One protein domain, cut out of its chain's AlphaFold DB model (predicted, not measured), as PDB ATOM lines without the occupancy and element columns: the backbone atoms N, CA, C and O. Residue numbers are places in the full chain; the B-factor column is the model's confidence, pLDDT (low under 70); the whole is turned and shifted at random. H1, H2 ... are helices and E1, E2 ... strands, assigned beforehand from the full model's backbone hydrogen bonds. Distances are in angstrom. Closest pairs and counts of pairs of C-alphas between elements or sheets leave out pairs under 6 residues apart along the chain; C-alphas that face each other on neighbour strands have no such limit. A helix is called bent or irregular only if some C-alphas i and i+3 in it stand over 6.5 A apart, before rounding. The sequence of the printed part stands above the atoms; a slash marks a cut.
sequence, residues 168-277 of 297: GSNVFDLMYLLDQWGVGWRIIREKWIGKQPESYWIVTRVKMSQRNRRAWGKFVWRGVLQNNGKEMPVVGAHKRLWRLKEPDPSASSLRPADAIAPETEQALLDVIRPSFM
ATOM      1  N   GLY A 168      11.764 152.679  13.149       82.75
ATOM      2  CA  GLY A 168      12.541 153.225  12.041       82.75
ATOM      3  C   GLY A 168      12.657 152.274  10.851       82.75
ATOM      4  O   GLY A 168      12.215 151.121  10.884       82.75
ATOM      5  N   SER A 169      13.278 152.775   9.788       88.94
ATOM      6  CA  SER A 169      13.336 152.115   8.483       88.94
ATOM      7  C   SER A 169      14.712 151.514   8.218       88.94
ATOM      8  O   SER A 169      15.752 152.088   8.560       88.94
ATOM      9  N   ASN A 170      14.717 150.329   7.617       94.00
ATOM     10  CA  ASN A 170      15.906 149.733   7.017       94.00
ATOM     11  C   ASN A 170      16.172 150.385   5.649       94.00
ATOM     12  O   ASN A 170      15.239 150.877   5.016       94.00
ATOM     13  N   VAL A 171      17.418 150.350   5.163       95.69
ATOM     14  CA  VAL A 171      17.752 150.760   3.787       95.69
ATOM     15  C   VAL A 171      16.806 150.112   2.781       95.69
ATOM     16  O   VAL A 171      16.249 150.809   1.951       95.69
ATOM     17  N   PHE A 172      16.566 148.803   2.874       95.25
ATOM     18  CA  PHE A 172      15.726 148.111   1.889       95.25
ATOM     19  C   PHE A 172      14.263 148.551   1.935       95.25
ATOM     20  O   PHE A 172      13.632 148.608   0.888       95.25
ATOM     21  N   ASP A 173      13.744 148.893   3.116       91.69
ATOM     22  CA  ASP A 173      12.375 149.402   3.255       91.69
ATOM     23  C   ASP A 173      12.246 150.765   2.558       91.69
ATOM     24  O   ASP A 173      11.241 151.025   1.910       91.69
ATOM     25  N   LEU A 174      13.287 151.606   2.640       91.44
ATOM     26  CA  LEU A 174      13.347 152.886   1.926       91.44
ATOM     27  C   LEU A 174      13.495 152.690   0.416       91.44
ATOM     28  O   LEU A 174      12.803 153.341  -0.355       91.44
ATOM     29  N   MET A 175      14.373 151.781  -0.012       93.12
ATOM     30  CA  MET A 175      14.605 151.522  -1.436       93.12
ATOM     31  C   MET A 175      13.370 150.929  -2.128       93.12
ATOM     32  O   MET A 175      13.198 151.138  -3.318       93.12
ATOM     33  N   TYR A 176      12.499 150.215  -1.407       91.44
ATOM     34  CA  TYR A 176      11.225 149.719  -1.950       91.44
ATOM     35  C   TYR A 176      10.225 150.823  -2.306       91.44
ATOM     36  O   TYR A 176       9.316 150.570  -3.092       91.44
ATOM     37  N   LEU A 177      10.358 152.005  -1.700       87.94
ATOM     38  CA  LEU A 177       9.480 153.149  -1.963       87.94
ATOM     39  C   LEU A 177       9.874 153.910  -3.228       87.94
ATOM     40  O   LEU A 177       9.077 154.683  -3.748       87.94
ATOM     41  N   LEU A 178      11.115 153.732  -3.666       91.31
ATOM     42  CA  LEU A 178      11.730 154.500  -4.734       91.31
ATOM     43  C   LEU A 178      11.742 153.694  -6.023       91.31
ATOM     44  O   LEU A 178      11.884 152.467  -6.006       91.31
ATOM     45  N   ASP A 179      11.657 154.394  -7.147       91.88
ATOM     46  CA  ASP A 179      11.826 153.763  -8.439       91.88
ATOM     47  C   ASP A 179      13.260 153.242  -8.576       91.88
ATOM     48  O   ASP A 179      14.227 153.800  -8.038       91.88
ATOM     49  N   GLN A 180      13.391 152.114  -9.271       92.25
ATOM     50  CA  GLN A 180      14.672 151.444  -9.507       92.25
ATOM     51  C   GLN A 180      15.486 151.212  -8.229       92.25
ATOM     52  O   GLN A 180      16.719 151.251  -8.240       92.25
ATOM     53  N   TRP A 181      14.799 150.941  -7.118       94.81
ATOM     54  CA  TRP A 181      15.422 150.678  -5.824       94.81
ATOM     55  C   TRP A 181      16.217 151.861  -5.264       94.81
ATOM     56  O   TRP A 181      17.164 151.636  -4.512       94.81
ATOM     57  N   GLY A 182      15.886 153.097  -5.643       93.44
ATOM     58  CA  GLY A 182      16.528 154.294  -5.099       93.44
ATOM     59  C   GLY A 182      17.997 154.459  -5.490       93.44
ATOM     60  O   GLY A 182      18.776 155.048  -4.742       93.44
ATOM     61  N   VAL A 183      18.416 153.943  -6.648       96.38
ATOM     62  CA  VAL A 183      19.750 154.245  -7.190       96.38
ATOM     63  C   VAL A 183      19.878 155.757  -7.424       96.38
ATOM     64  O   VAL A 183      18.971 156.389  -7.955       96.38
ATOM     65  N   GLY A 184      20.993 156.347  -6.991       95.81
ATOM     66  CA  GLY A 184      21.250 157.791  -7.029       95.81
ATOM     67  C   GLY A 184      20.807 158.552  -5.774       95.81
ATOM     68  O   GLY A 184      21.189 159.706  -5.580       95.81
ATOM     69  N   TRP A 185      20.058 157.909  -4.875       96.62
ATOM     70  CA  TRP A 185      19.605 158.544  -3.642       96.62
ATOM     71  C   TRP A 185      20.666 158.562  -2.547       96.62
ATOM     72  O   TRP A 185      21.468 157.631  -2.398       96.62
ATOM     73  N   ARG A 186      20.625 159.614  -1.720       96.88
ATOM     74  CA  ARG A 186      21.440 159.711  -0.509       96.88
ATOM     75  C   ARG A 186      20.680 159.123   0.678       96.88
ATOM     76  O   ARG A 186      19.524 159.453   0.932       96.88
ATOM     77  N   ILE A 187      21.349 158.277   1.453       96.69
ATOM     78  CA  ILE A 187      20.839 157.750   2.723       96.69
ATOM     79  C   ILE A 187      21.755 158.162   3.871       96.69
ATOM     80  O   ILE A 187      22.981 158.075   3.787       96.69
ATOM     81  N   ILE A 188      21.150 158.585   4.974       95.88
ATOM     82  CA  ILE A 188      21.845 159.034   6.178       95.88
ATOM     83  C   ILE A 188      21.377 158.220   7.381       95.88
ATOM     84  O   ILE A 188      20.229 157.775   7.450       95.88
ATOM     85  N   ARG A 189      22.274 157.985   8.341       94.50
ATOM     86  CA  ARG A 189      21.880 157.382   9.616       94.50
ATOM     87  C   ARG A 189      21.275 158.441  10.522       94.50
ATOM     88  O   ARG A 189      21.817 159.529  10.638       94.50
ATOM     89  N   GLU A 190      20.234 158.086  11.255       90.00
ATOM     90  CA  GLU A 190      19.540 158.975  12.191       90.00
ATOM     91  C   GLU A 190      20.491 159.636  13.201       90.00
ATOM     92  O   GLU A 190      20.465 160.848  13.381       90.00
ATOM     93  N   LYS A 191      21.438 158.871  13.763       91.38
ATOM     94  CA  LYS A 191      22.460 159.398  14.689       91.38
ATOM     95  C   LYS A 191      23.427 160.412  14.057       91.38
ATOM     96  O   LYS A 191      24.176 161.055  14.788       91.38
ATOM     97  N   TRP A 192      23.481 160.500  12.728       92.88
ATOM     98  CA  TRP A 192      24.357 161.424  12.005       92.88
ATOM     99  C   TRP A 192      23.674 162.748  11.683       92.88
ATOM    100  O   TRP A 192      24.382 163.730  11.539       92.88
ATOM    101  N   ILE A 193      22.339 162.809  11.651       88.31
ATOM    102  CA  ILE A 193      21.599 164.002  11.208       88.31
ATOM    103  C   ILE A 193      21.996 165.253  12.008       88.31
ATOM    104  O   ILE A 193      22.277 166.277  11.403       88.31
ATOM    105  N   GLY A 194      22.112 165.160  13.337       88.00
ATOM    106  CA  GLY A 194      22.536 166.301  14.162       88.00
ATOM    107  C   GLY A 194      24.053 166.471  14.300       88.00
ATOM    108  O   GLY A 194      24.543 167.583  14.417       88.00
ATOM    109  N   LYS A 195      24.826 165.377  14.303       92.75
ATOM    110  CA  LYS A 195      26.273 165.442  14.596       92.75
ATOM    111  C   LYS A 195      27.134 165.662  13.357       92.75
ATOM    112  O   LYS A 195      28.233 166.191  13.462       92.75
ATOM    113  N   GLN A 196      26.709 165.107  12.226       94.62
ATOM    114  CA  GLN A 196      27.477 164.999  10.987       94.62
ATOM    115  C   GLN A 196      26.521 164.947   9.780       94.62
ATOM    116  O   GLN A 196      26.415 163.906   9.120       94.62
ATOM    117  N   PRO A 197      25.806 166.047   9.484       90.56
ATOM    118  CA  PRO A 197      24.785 166.087   8.429       90.56
ATOM    119  C   PRO A 197      25.349 165.858   7.016       90.56
ATOM    120  O   PRO A 197      24.625 165.483   6.086       90.56
ATOM    121  N   GLU A 198      26.654 166.058   6.852       95.56
ATOM    122  CA  GLU A 198      27.400 165.853   5.609       95.56
ATOM    123  C   GLU A 198      27.910 164.416   5.425       95.56
ATOM    124  O   GLU A 198      28.510 164.101   4.398       95.56
ATOM    125  N   SER A 199      27.695 163.533   6.403       97.38
ATOM    126  CA  SER A 199      28.039 162.114   6.298       97.38
ATOM    127  C   SER A 199      26.842 161.323   5.776       97.38
ATOM    128  O   SER A 199      25.804 161.247   6.431       97.38
ATOM    129  N   TYR A 200      26.970 160.699   4.609       97.69
ATOM    130  CA  TYR A 200      25.896 159.927   3.982       97.69
ATOM    131  C   TYR A 200      26.448 158.867   3.022       97.69
ATOM    132  O   TYR A 200      27.634 158.817   2.705       97.69
ATOM    133  N   TRP A 201      25.574 157.974   2.573       98.25
ATOM    134  CA  TRP A 201      25.865 157.024   1.505       98.25
ATOM    135  C   TRP A 201      25.078 157.402   0.263       98.25
ATOM    136  O   TRP A 201      23.892 157.702   0.365       98.25
ATOM    137  N   ILE A 202      25.719 157.340  -0.896       97.69
ATOM    138  CA  ILE A 202      25.063 157.455  -2.199       97.69
ATOM    139  C   ILE A 202      24.817 156.036  -2.694       97.69
ATOM    140  O   ILE A 202      25.776 155.295  -2.921       97.69
ATOM    141  N   VAL A 203      23.557 155.633  -2.823       97.81
ATOM    142  CA  VAL A 203      23.196 154.279  -3.258       97.81
ATOM    143  C   VAL A 203      23.468 154.147  -4.751       97.81
ATOM    144  O   VAL A 203      22.934 154.906  -5.550       97.81
ATOM    145  N   THR A 204      24.285 153.172  -5.144       97.44
ATOM    146  CA  THR A 204      24.602 152.940  -6.563       97.44
ATOM    147  C   THR A 204      24.037 151.629  -7.084       97.44
ATOM    148  O   THR A 204      23.734 151.507  -8.266       97.44
ATOM    149  N   ARG A 205      23.871 150.628  -6.213       96.81
ATOM    150  CA  ARG A 205      23.339 149.323  -6.604       96.81
ATOM    151  C   ARG A 205      22.615 148.660  -5.454       96.81
ATOM    152  O   ARG A 205      23.122 148.608  -4.334       96.81
ATOM    153  N   VAL A 206      21.483 148.041  -5.753       97.12
ATOM    154  CA  VAL A 206      20.730 147.243  -4.787       97.12
ATOM    155  C   VAL A 206      20.481 145.864  -5.378       97.12
ATOM    156  O   VAL A 206      20.010 145.722  -6.500       97.12
ATOM    157  N   LYS A 207      20.822 144.820  -4.619       96.56
ATOM    158  CA  LYS A 207      20.476 143.436  -4.939       96.56
ATOM    159  C   LYS A 207      19.426 142.972  -3.952       96.56
ATOM    160  O   LYS A 207      19.736 142.660  -2.797       96.56
ATOM    161  N   MET A 208      18.197 142.890  -4.442       93.94
ATOM    162  CA  MET A 208      17.067 142.389  -3.686       93.94
ATOM    163  C   MET A 208      16.860 140.907  -4.005       93.94
ATOM    164  O   MET A 208      16.369 140.543  -5.065       93.94
ATOM    165  N   SER A 209      17.286 140.025  -3.101       93.06
ATOM    166  CA  SER A 209      16.948 138.601  -3.159       93.06
ATOM    167  C   SER A 209      16.171 138.219  -1.908       93.06
ATOM    168  O   SER A 209      16.400 138.779  -0.834       93.06
ATOM    169  N   GLN A 210      15.284 137.232  -2.034       88.62
ATOM    170  CA  GLN A 210      14.466 136.732  -0.927       88.62
ATOM    171  C   GLN A 210      15.323 136.319   0.282       88.62
ATOM    172  O   GLN A 210      14.950 136.587   1.420       88.62
ATOM    173  N   ARG A 211      16.498 135.719   0.029       89.69
ATOM    174  CA  ARG A 211      17.407 135.204   1.070       89.69
ATOM    175  C   ARG A 211      18.536 136.161   1.450       89.69
ATOM    176  O   ARG A 211      19.050 136.080   2.557       89.69
ATOM    177  N   ASN A 212      18.968 137.035   0.540       91.44
ATOM    178  CA  ASN A 212      20.147 137.874   0.756       91.44
ATOM    179  C   ASN A 212      19.954 139.244   0.109       91.44
ATOM    180  O   ASN A 212      20.007 139.382  -1.113       91.44
ATOM    181  N   ARG A 213      19.730 140.256   0.945       95.81
ATOM    182  CA  ARG A 213      19.565 141.643   0.508       95.81
ATOM    183  C   ARG A 213      20.861 142.381   0.780       95.81
ATOM    184  O   ARG A 213      21.364 142.357   1.910       95.81
ATOM    185  N   ARG A 214      21.409 143.006  -0.256       97.69
ATOM    186  CA  ARG A 214      22.660 143.764  -0.189       97.69
ATOM    187  C   ARG A 214      22.508 145.060  -0.965       97.69
ATOM    188  O   ARG A 214      21.874 145.078  -2.015       97.69
ATOM    189  N   ALA A 215      23.096 146.118  -0.434       97.94
ATOM    190  CA  ALA A 215      23.181 147.412  -1.085       97.94
ATOM    191  C   ALA A 215      24.651 147.817  -1.164       97.94
ATOM    192  O   ALA A 215      25.433 147.511  -0.258       97.94
ATOM    193  N   TRP A 216      25.007 148.493  -2.246       98.38
ATOM    194  CA  TRP A 216      26.311 149.091  -2.473       98.38
ATOM    195  C   TRP A 216      26.135 150.576  -2.742       98.38
ATOM    196  O   TRP A 216      25.097 151.020  -3.239       98.38
ATOM    197  N   GLY A 217      27.159 151.334  -2.390       98.00
ATOM    198  CA  GLY A 217      27.158 152.764  -2.586       98.00
ATOM    199  C   GLY A 217      28.529 153.383  -2.404       98.00
ATOM    200  O   GLY A 217      29.485 152.718  -2.000       98.00
ATOM    201  N   LYS A 218      28.608 154.678  -2.689       98.06
ATOM    202  CA  LYS A 218      29.777 155.503  -2.383       98.06
ATOM    203  C   LYS A 218      29.577 156.127  -1.010       98.06
ATOM    204  O   LYS A 218      28.493 156.626  -0.707       98.06
ATOM    205  N   PHE A 219      30.602 156.069  -0.171       98.12
ATOM    206  CA  PHE A 219      30.531 156.622   1.175       98.12
ATOM    207  C   PHE A 219      31.093 158.038   1.191       98.12
ATOM    208  O   PHE A 219      32.235 158.251   0.792       98.12
ATOM    209  N   VAL A 220      30.299 158.992   1.666       98.06
ATOM    210  CA  VAL A 220      30.719 160.369   1.915       98.06
ATOM    211  C   VAL A 220      30.775 160.557   3.422       98.06
ATOM    212  O   VAL A 220      29.789 160.337   4.126       98.06
ATOM    213  N   TRP A 221      31.935 160.940   3.934       97.81
ATOM    214  CA  TRP A 221      32.134 161.214   5.348       97.81
ATOM    215  C   TRP A 221      32.545 162.666   5.517       97.81
ATOM    216  O   TRP A 221      33.618 163.042   5.050       97.81
ATOM    217  N   ARG A 222      31.699 163.460   6.188       96.88
ATOM    218  CA  ARG A 222      31.920 164.901   6.401       96.88
ATOM    219  C   ARG A 222      32.239 165.636   5.091       96.88
ATOM    220  O   ARG A 222      33.297 166.237   4.955       96.88
ATOM    221  N   GLY A 223      31.405 165.414   4.075       96.69
ATOM    222  CA  GLY A 223      31.579 166.009   2.746       96.69
ATOM    223  C   GLY A 223      32.678 165.378   1.883       96.69
ATOM    224  O   GLY A 223      32.673 165.565   0.671       96.69
ATOM    225  N   VAL A 224      33.576 164.566   2.453       97.50
ATOM    226  CA  VAL A 224      34.684 163.949   1.712       97.50
ATOM    227  C   VAL A 224      34.318 162.544   1.246       97.50
ATOM    228  O   VAL A 224      33.956 161.669   2.040       97.50
ATOM    229  N   LEU A 225      34.453 162.309  -0.057       97.25
ATOM    230  CA  LEU A 225      34.261 161.000  -0.672       97.25
ATOM    231  C   LEU A 225      35.354 160.033  -0.190       97.25
ATOM    232  O   LEU A 225      36.544 160.247  -0.406       97.25
ATOM    233  N   GLN A 226      34.951 158.954   0.469       97.94
ATOM    234  CA  GLN A 226      35.866 157.950   1.003       97.94
ATOM    235  C   GLN A 226      36.222 156.899  -0.056       97.94
ATOM    236  O   GLN A 226      35.507 156.710  -1.044       97.94
ATOM    237  N   ASN A 227      37.332 156.186   0.169       96.06
ATOM    238  CA  ASN A 227      37.800 155.077  -0.675       96.06
ATOM    239  C   ASN A 227      37.892 155.433  -2.174       96.06
ATOM    240  O   ASN A 227      37.505 154.644  -3.035       96.06
ATOM    241  N   ASN A 228      38.342 156.655  -2.481       96.25
ATOM    242  CA  ASN A 228      38.474 157.189  -3.843       96.25
ATOM    243  C   ASN A 228      37.179 157.101  -4.671       96.25
ATOM    244  O   ASN A 228      37.218 156.948  -5.889       96.25
ATOM    245  N   GLY A 229      36.013 157.120  -4.015       95.56
ATOM    246  CA  GLY A 229      34.728 156.980  -4.697       95.56
ATOM    247  C   GLY A 229      34.416 155.581  -5.208       95.56
ATOM    248  O   GLY A 229      33.463 155.414  -5.974       95.56
ATOM    249  N   LYS A 230      35.187 154.574  -4.792       97.25
ATOM    250  CA  LYS A 230      34.909 153.179  -5.112       97.25
ATOM    251  C   LYS A 230      33.634 152.725  -4.408       97.25
ATOM    252  O   LYS A 230      33.416 153.004  -3.229       97.25
ATOM    253  N   GLU A 231      32.807 151.977  -5.130       97.56
ATOM    254  CA  GLU A 231      31.597 151.386  -4.565       97.56
ATOM    255  C   GLU A 231      31.949 150.388  -3.456       97.56
ATOM    256  O   GLU A 231      32.775 149.487  -3.630       97.56
ATOM    257  N   MET A 232      31.286 150.528  -2.313       98.25
ATOM    258  CA  MET A 232      31.441 149.662  -1.152       98.25
ATOM    259  C   MET A 232      30.084 149.124  -0.698       98.25
ATOM    260  O   MET A 232      29.064 149.789  -0.877       98.25
ATOM    261  N   PRO A 233      30.037 147.929  -0.083       98.19
ATOM    262  CA  PRO A 233      28.810 147.441   0.529       98.19
ATOM    263  C   PRO A 233      28.393 148.354   1.690       98.19
ATOM    264  O   PRO A 233      29.201 148.681   2.562       98.19
ATOM    265  N   VAL A 234      27.112 148.723   1.735       98.06
ATOM    266  CA  VAL A 234      26.558 149.567   2.799       98.06
ATOM    267  C   VAL A 234      26.513 148.765   4.100       98.06
ATOM    268  O   VAL A 234      25.678 147.875   4.299       98.06
ATOM    269  N   VAL A 235      27.429 149.075   5.016       97.25
ATOM    270  CA  VAL A 235      27.546 148.356   6.287       97.25
ATOM    271  C   VAL A 235      26.331 148.640   7.166       97.25
ATOM    272  O   VAL A 235      25.952 149.789   7.397       97.25
ATOM    273  N   GLY A 236      25.733 147.579   7.711       96.62
ATOM    274  CA  GLY A 236      24.558 147.702   8.570       96.62
ATOM    275  C   GLY A 236      23.315 148.187   7.826       96.62
ATOM    276  O   GLY A 236      22.457 148.796   8.462       96.62
ATOM    277  N   ALA A 237      23.207 147.914   6.518       96.88
ATOM    278  CA  ALA A 237      22.012 148.215   5.731       96.88
ATOM    279  C   ALA A 237      20.740 147.743   6.452       96.88
ATOM    280  O   ALA A 237      19.810 148.517   6.603       96.88
ATOM    281  N   HIS A 238      20.780 146.545   7.048       95.44
ATOM    282  CA  HIS A 238      19.655 145.934   7.763       95.44
ATOM    283  C   HIS A 238      19.213 146.616   9.067       95.44
ATOM    284  O   HIS A 238      18.182 146.251   9.633       95.44
ATOM    285  N   LYS A 239      19.985 147.576   9.585       95.31
ATOM    286  CA  LYS A 239      19.612 148.310  10.803       95.31
ATOM    287  C   LYS A 239      18.458 149.260  10.506       95.31
ATOM    288  O   LYS A 239      18.363 149.784   9.409       95.31
ATOM    289  N   ARG A 240      17.612 149.535  11.495       92.50
ATOM    290  CA  ARG A 240      16.428 150.402  11.350       92.50
ATOM    291  C   ARG A 240      16.698 151.852  11.745       92.50
ATOM    292  O   ARG A 240      15.960 152.439  12.517       92.50
ATOM    293  N   LEU A 241      17.824 152.384  11.289       93.00
ATOM    294  CA  LEU A 241      18.319 153.707  11.684       93.00
ATOM    295  C   LEU A 241      18.572 154.588  10.463       93.00
ATOM    296  O   LEU A 241      19.369 155.518  10.545       93.00
ATOM    297  N   TRP A 242      17.989 154.249   9.313       94.62
ATOM    298  CA  TRP A 242      18.246 154.946   8.061       94.62
ATOM    299  C   TRP A 242      17.115 155.905   7.739       94.62
ATOM    300  O   TRP A 242      15.940 155.619   7.970       94.62
ATOM    301  N   ARG A 243      17.504 157.049   7.187       91.19
ATOM    302  CA  ARG A 243      16.626 158.090   6.673       91.19
ATOM    303  C   ARG A 243      17.071 158.430   5.258       91.19
ATOM    304  O   ARG A 243      18.254 158.324   4.927       91.19
ATOM    305  N   LEU A 244      16.107 158.811   4.436       92.50
ATOM    306  CA  LEU A 244      16.367 159.286   3.088       92.50
ATOM    307  C   LEU A 244      16.743 160.771   3.149       92.50
ATOM    308  O   LEU A 244      16.135 161.522   3.911       92.50
ATOM    309  N   LYS A 245      17.749 161.169   2.377       92.56
ATOM    310  CA  LYS A 245      18.135 162.563   2.131       92.56
ATOM    311  C   LYS A 245      17.892 162.859   0.648       92.56
ATOM    312  O   LYS A 245      17.630 161.940  -0.118       92.56
ATOM    313  N   GLU A 246      17.980 164.122   0.258       90.81
ATOM    314  CA  GLU A 246      17.892 164.555  -1.137       90.81
ATOM    315  C   GLU A 246      18.766 163.713  -2.088       90.81
ATOM    316  O   GLU A 246      19.851 163.263  -1.693       90.81
ATOM    317  N   PRO A 247      18.318 163.509  -3.336       93.12
ATOM    318  CA  PRO A 247      19.077 162.809  -4.370       93.12
ATOM    319  C   PRO A 247      20.447 163.464  -4.610       93.12
ATOM    320  O   PRO A 247      20.615 164.675  -4.458       93.12
ATOM    321  N   ASP A 248      21.452 162.668  -4.983       93.00
ATOM    322  CA  ASP A 248      22.763 163.208  -5.339       93.00
ATOM    323  C   ASP A 248      22.785 163.609  -6.823       93.00
ATOM    324  O   ASP A 248      22.638 162.725  -7.671       93.00
ATOM    325  N   PRO A 249      23.021 164.889  -7.175       91.50
ATOM    326  CA  PRO A 249      23.006 165.325  -8.570       91.50
ATOM    327  C   PRO A 249      24.084 164.616  -9.399       91.50
ATOM    328  O   PRO A 249      23.859 164.282 -10.560       91.50
ATOM    329  N   SER A 250      25.232 164.300  -8.789       89.31
ATOM    330  CA  SER A 250      26.325 163.576  -9.452       89.31
ATOM    331  C   SER A 250      25.943 162.131  -9.795       89.31
ATOM    332  O   SER A 250      26.415 161.573 -10.787       89.31
ATOM    333  N   ALA A 251      25.085 161.515  -8.980       90.06
ATOM    334  CA  ALA A 251      24.636 160.140  -9.152       90.06
ATOM    335  C   ALA A 251      23.343 160.013  -9.968       90.06
ATOM    336  O   ALA A 251      22.966 158.891 -10.304       90.06
ATOM    337  N   SER A 252      22.705 161.125 -10.348       86.12
ATOM    338  CA  SER A 252      21.564 161.124 -11.274       86.12
ATOM    339  C   SER A 252      21.899 160.434 -12.600       86.12
ATOM    340  O   SER A 252      21.055 159.748 -13.161       86.12
ATOM    341  N   SER A 253      23.156 160.526 -13.049       90.19
ATOM    342  CA  SER A 253      23.661 159.842 -14.250       90.19
ATOM    343  C   SER A 253      23.636 158.308 -14.170       90.19
ATOM    344  O   SER A 253      23.679 157.641 -15.199       90.19
ATOM    345  N   LEU A 254      23.575 157.733 -12.963       89.94
ATOM    346  CA  LEU A 254      23.511 156.281 -12.765       89.94
ATOM    347  C   LEU A 254      22.093 155.730 -12.929       89.94
ATOM    348  O   LEU A 254      21.920 154.510 -12.977       89.94
ATOM    349  N   ARG A 255      21.082 156.603 -12.969       90.19
ATOM    350  CA  ARG A 255      19.693 156.191 -13.139       90.19
ATOM    351  C   ARG A 255      19.428 155.903 -14.619       90.19
ATOM    352  O   ARG A 255      19.782 156.727 -15.462       90.19
ATOM    353  N   PRO A 256      18.831 154.751 -14.963       90.56
ATOM    354  CA  PRO A 256      18.309 154.518 -16.301       90.56
ATOM    355  C   PRO A 256      17.422 155.674 -16.780       90.56
ATOM    356  O   PRO A 256      16.691 156.258 -15.986       90.56
ATOM    357  N   ALA A 257      17.455 155.967 -18.082       88.94
ATOM    358  CA  ALA A 257      16.713 157.081 -18.681       88.94
ATOM    359  C   ALA A 257      15.192 157.008 -18.453       88.94
ATOM    360  O   ALA A 257      14.526 158.038 -18.429       88.94
ATOM    361  N   ASP A 258      14.665 155.802 -18.232       90.00
ATOM    362  CA  ASP A 258      13.243 155.556 -17.979       90.00
ATOM    363  C   ASP A 258      12.837 155.794 -16.511       90.00
ATOM    364  O   ASP A 258      11.673 155.611 -16.159       90.00
ATOM    365  N   ALA A 259      13.786 156.145 -15.634       89.31
ATOM    366  CA  ALA A 259      13.508 156.398 -14.224       89.31
ATOM    367  C   ALA A 259      12.629 157.634 -14.043       89.31
ATOM    368  O   ALA A 259      12.820 158.656 -14.707       89.31
ATOM    369  N   ILE A 260      11.740 157.589 -13.052       89.44
ATOM    370  CA  ILE A 260      11.049 158.796 -12.596       89.44
ATOM    371  C   ILE A 260      12.091 159.818 -12.111       89.44
ATOM    372  O   ILE A 260      13.043 159.476 -11.402       89.44
ATOM    373  N   ALA A 261      11.905 161.089 -12.487       87.56
ATOM    374  CA  ALA A 261      12.778 162.168 -12.045       87.56
ATOM    375  C   ALA A 261      12.840 162.213 -10.504       87.56
ATOM    376  O   ALA A 261      11.805 162.100  -9.835       87.56
ATOM    377  N   PRO A 262      14.031 162.400  -9.910       85.94
ATOM    378  CA  PRO A 262      14.203 162.297  -8.465       85.94
ATOM    379  C   PRO A 262      13.417 163.370  -7.691       85.94
ATOM    380  O   PRO A 262      13.006 163.136  -6.558       85.94
ATOM    381  N   GLU A 263      13.154 164.523  -8.308       85.25
ATOM    382  CA  GLU A 263      12.312 165.585  -7.745       85.25
ATOM    383  C   GLU A 263      10.849 165.144  -7.609       85.25
ATOM    384  O   GLU A 263      10.209 165.392  -6.590       85.25
ATOM    385  N   THR A 264      10.326 164.426  -8.608       84.56
ATOM    386  CA  THR A 264       8.968 163.873  -8.568       84.56
ATOM    387  C   THR A 264       8.851 162.798  -7.494       84.56
ATOM    388  O   THR A 264       7.876 162.770  -6.748       84.56
ATOM    389  N   GLU A 265       9.858 161.937  -7.360       84.75
ATOM    390  CA  GLU A 265       9.909 160.956  -6.275       84.75
ATOM    391  C   GLU A 265      10.001 161.607  -4.894       84.75
ATOM    392  O   GLU A 265       9.329 161.161  -3.965       84.75
ATOM    393  N   GLN A 266      10.793 162.671  -4.748       83.94
ATOM    394  CA  GLN A 266      10.854 163.438  -3.508       83.94
ATOM    395  C   GLN A 266       9.484 164.039  -3.177       83.94
ATOM    396  O   GLN A 266       9.031 163.898  -2.045       83.94
ATOM    397  N   ALA A 267       8.786 164.619  -4.158       82.31
ATOM    398  CA  ALA A 267       7.435 165.139  -3.966       82.31
ATOM    399  C   ALA A 267       6.446 164.034  -3.551       82.31
ATOM    400  O   ALA A 267       5.665 164.219  -2.618       82.31
ATOM    401  N   LEU A 268       6.511 162.853  -4.179       77.69
ATOM    402  CA  LEU A 268       5.705 161.691  -3.783       77.69
ATOM    403  C   LEU A 268       6.000 161.275  -2.343       77.69
ATOM    404  O   LEU A 268       5.083 161.023  -1.558       77.69
ATOM    405  N   LEU A 269       7.279 161.241  -1.973       80.12
ATOM    406  CA  LEU A 269       7.683 160.940  -0.613       80.12
ATOM    407  C   LEU A 269       7.193 161.995   0.365       80.12
ATOM    408  O   LEU A 269       6.708 161.603   1.413       80.12
ATOM    409  N   ASP A 270       7.254 163.283   0.048       78.62
ATOM    410  CA  ASP A 270       6.781 164.362   0.921       78.62
ATOM    411  C   ASP A 270       5.254 164.412   1.045       78.62
ATOM    412  O   ASP A 270       4.729 164.895   2.046       78.62
ATOM    413  N   VAL A 271       4.512 163.829   0.102       72.50
ATOM    414  CA  VAL A 271       3.074 163.574   0.273       72.50
ATOM    415  C   VAL A 271       2.838 162.411   1.243       72.50
ATOM    416  O   VAL A 271       1.937 162.480   2.082       72.50
ATOM    417  N   ILE A 272       3.667 161.365   1.176       66.25
ATOM    418  CA  ILE A 272       3.560 160.167   2.022       66.25
ATOM    419  C   ILE A 272       4.078 160.438   3.452       66.25
ATOM    420  O   ILE A 272       3.455 160.028   4.429       66.25
ATOM    421  N   ARG A 273       5.192 161.162   3.613       65.75
ATOM    422  CA  ARG A 273       5.978 161.332   4.856       65.75
ATOM    423  C   ARG A 273       5.195 161.953   6.034       65.75
ATOM    424  O   ARG A 273       5.326 161.422   7.143       65.75
ATOM    425  N   PRO A 274       4.352 162.993   5.851       53.66
ATOM    426  CA  PRO A 274       3.589 163.620   6.933       53.66
ATOM    427  C   PRO A 274       2.593 162.663   7.589       53.66
ATOM    428  O   PRO A 274       2.346 162.763   8.786       53.66
ATOM    429  N   SER A 275       2.087 161.675   6.846       49.47
ATOM    430  CA  SER A 275       1.180 160.663   7.393       49.47
ATOM    431  C   SER A 275       1.866 159.704   8.379       49.47
ATOM    432  O   SER A 275       1.185 159.106   9.212       49.47
ATOM    433  N   PHE A 276       3.192 159.528   8.303       50.41
ATOM    434  CA  PHE A 276       3.911 158.501   9.081       50.41
ATOM    435  C   PHE A 276       4.783 159.054  10.201       50.41
ATOM    436  O   PHE A 276       4.944 158.387  11.222       50.41
ATOM    437  N   MET A 277       5.361 160.246  10.031       47.78
ATOM    438  CA  MET A 277       6.280 160.827  11.022       47.78
ATOM    439  C   MET A 277       5.575 161.706  12.062       47.78
ATOM    440  O   MET A 277       6.136 161.918  13.134       47.78
TER     441      MET A 277
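This is residues 168 to 277 of the 297 residues of the protein "Hypothetical protein" of Hanusia phi (UniProt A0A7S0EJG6). The core is a strongly twisted, curled sheet of four antiparallel strands, most of it a long bent hairpin, E2 and E3, with the short strands E1 and E4 continuing it on the E2 side. H1 packs beside the strands, H4 lies over E2, and H5 leads away to a free end at residues 270 to 276. The printed part has 110 residues, with six named helices and four named strands, in the order H1 H2 E1 H3 E2 E3 E4 H4 H5 H6; the sheet runs E3 E2 E1 E4, and the class is mixed, helices and strands. It is compact, with a radius of gyration of the C-alphas of 13.2 A, and rounded, spanning 34 by 32 by 32 A.

From Gly 168 you meet H1 at residues 171 to 175, H2 at 179 to 182, E1 at 186 to 189, H3 at 190 to 193, E2 at 200 to 207, E3 at 214 to 221, E4 at 242 to 245, H4 at 249 to 254, H5 at 262 to 272 and H6 at 274 to 277. H1 is on the sheet at a height of 6.1 A, over none of its strands; its closest C-alpha pair with E4 is Val 171 and Trp 242, 6.0 A. H1 and H2 only just touch, with 3 pairs of C-alphas within 8 A, and only at the corner. H2 and H3 only graze the sheet. Look for N 187 and O 201, 2.8 A, between E1 and E2; N 218 and O 202, 2.9 A, in the hairpin of E2 and E3; and N 243 and O 188, 2.8 A, between E4 and E1. E2 bends by 67 degrees at residue 204 and E3 by 58 degrees at residue 218. H4 is over E2 at a height of 9.5 A; the closest C-alphas of the two are Thr 204 and Leu 254, 7.1 A. H5 is not on the sheet, and it is close to but not clearly touching H2, with the C-alphas of Asp 179 and Glu 265 7.8 A apart. H5 and H6 meet only through their link. Every O i to N i+4 pair is within hydrogen-bond range in H1 and H5; H4 has 0 of 2, beside 2 of 3 O i to N i+3 pairs, and H2, H3 and H6 are too short for an i+4 pair.

Find C-alpha 171 at (17.752, 150.760, 3.787), where H1 begins. E2 starts at C-alpha 200, (25.896, 159.927, 3.982), and measures 19.5 A; E3 measures 20.6 A, E1 10.4 A and E4 9.7 A. H5 measures 15.1 A, and H6 ends at C-alpha 277, (6.280, 160.827, 11.022). H4, 10.0 A long, is only just irregular: C-alphas 250 and 253 are 6.6 A apart.

The C-alphas of Asn 228 and Ser 275 are the two farthest apart, 39.1 A. The printed part has no cut. The link from E3 to E4, residues 222 to 241, is long; in it residues 232 to 233 pair antiparallel with residues 216 to 217 of E3. The mean pLDDT of the printed part is 90.7, and residues 272 to 277 are under 70.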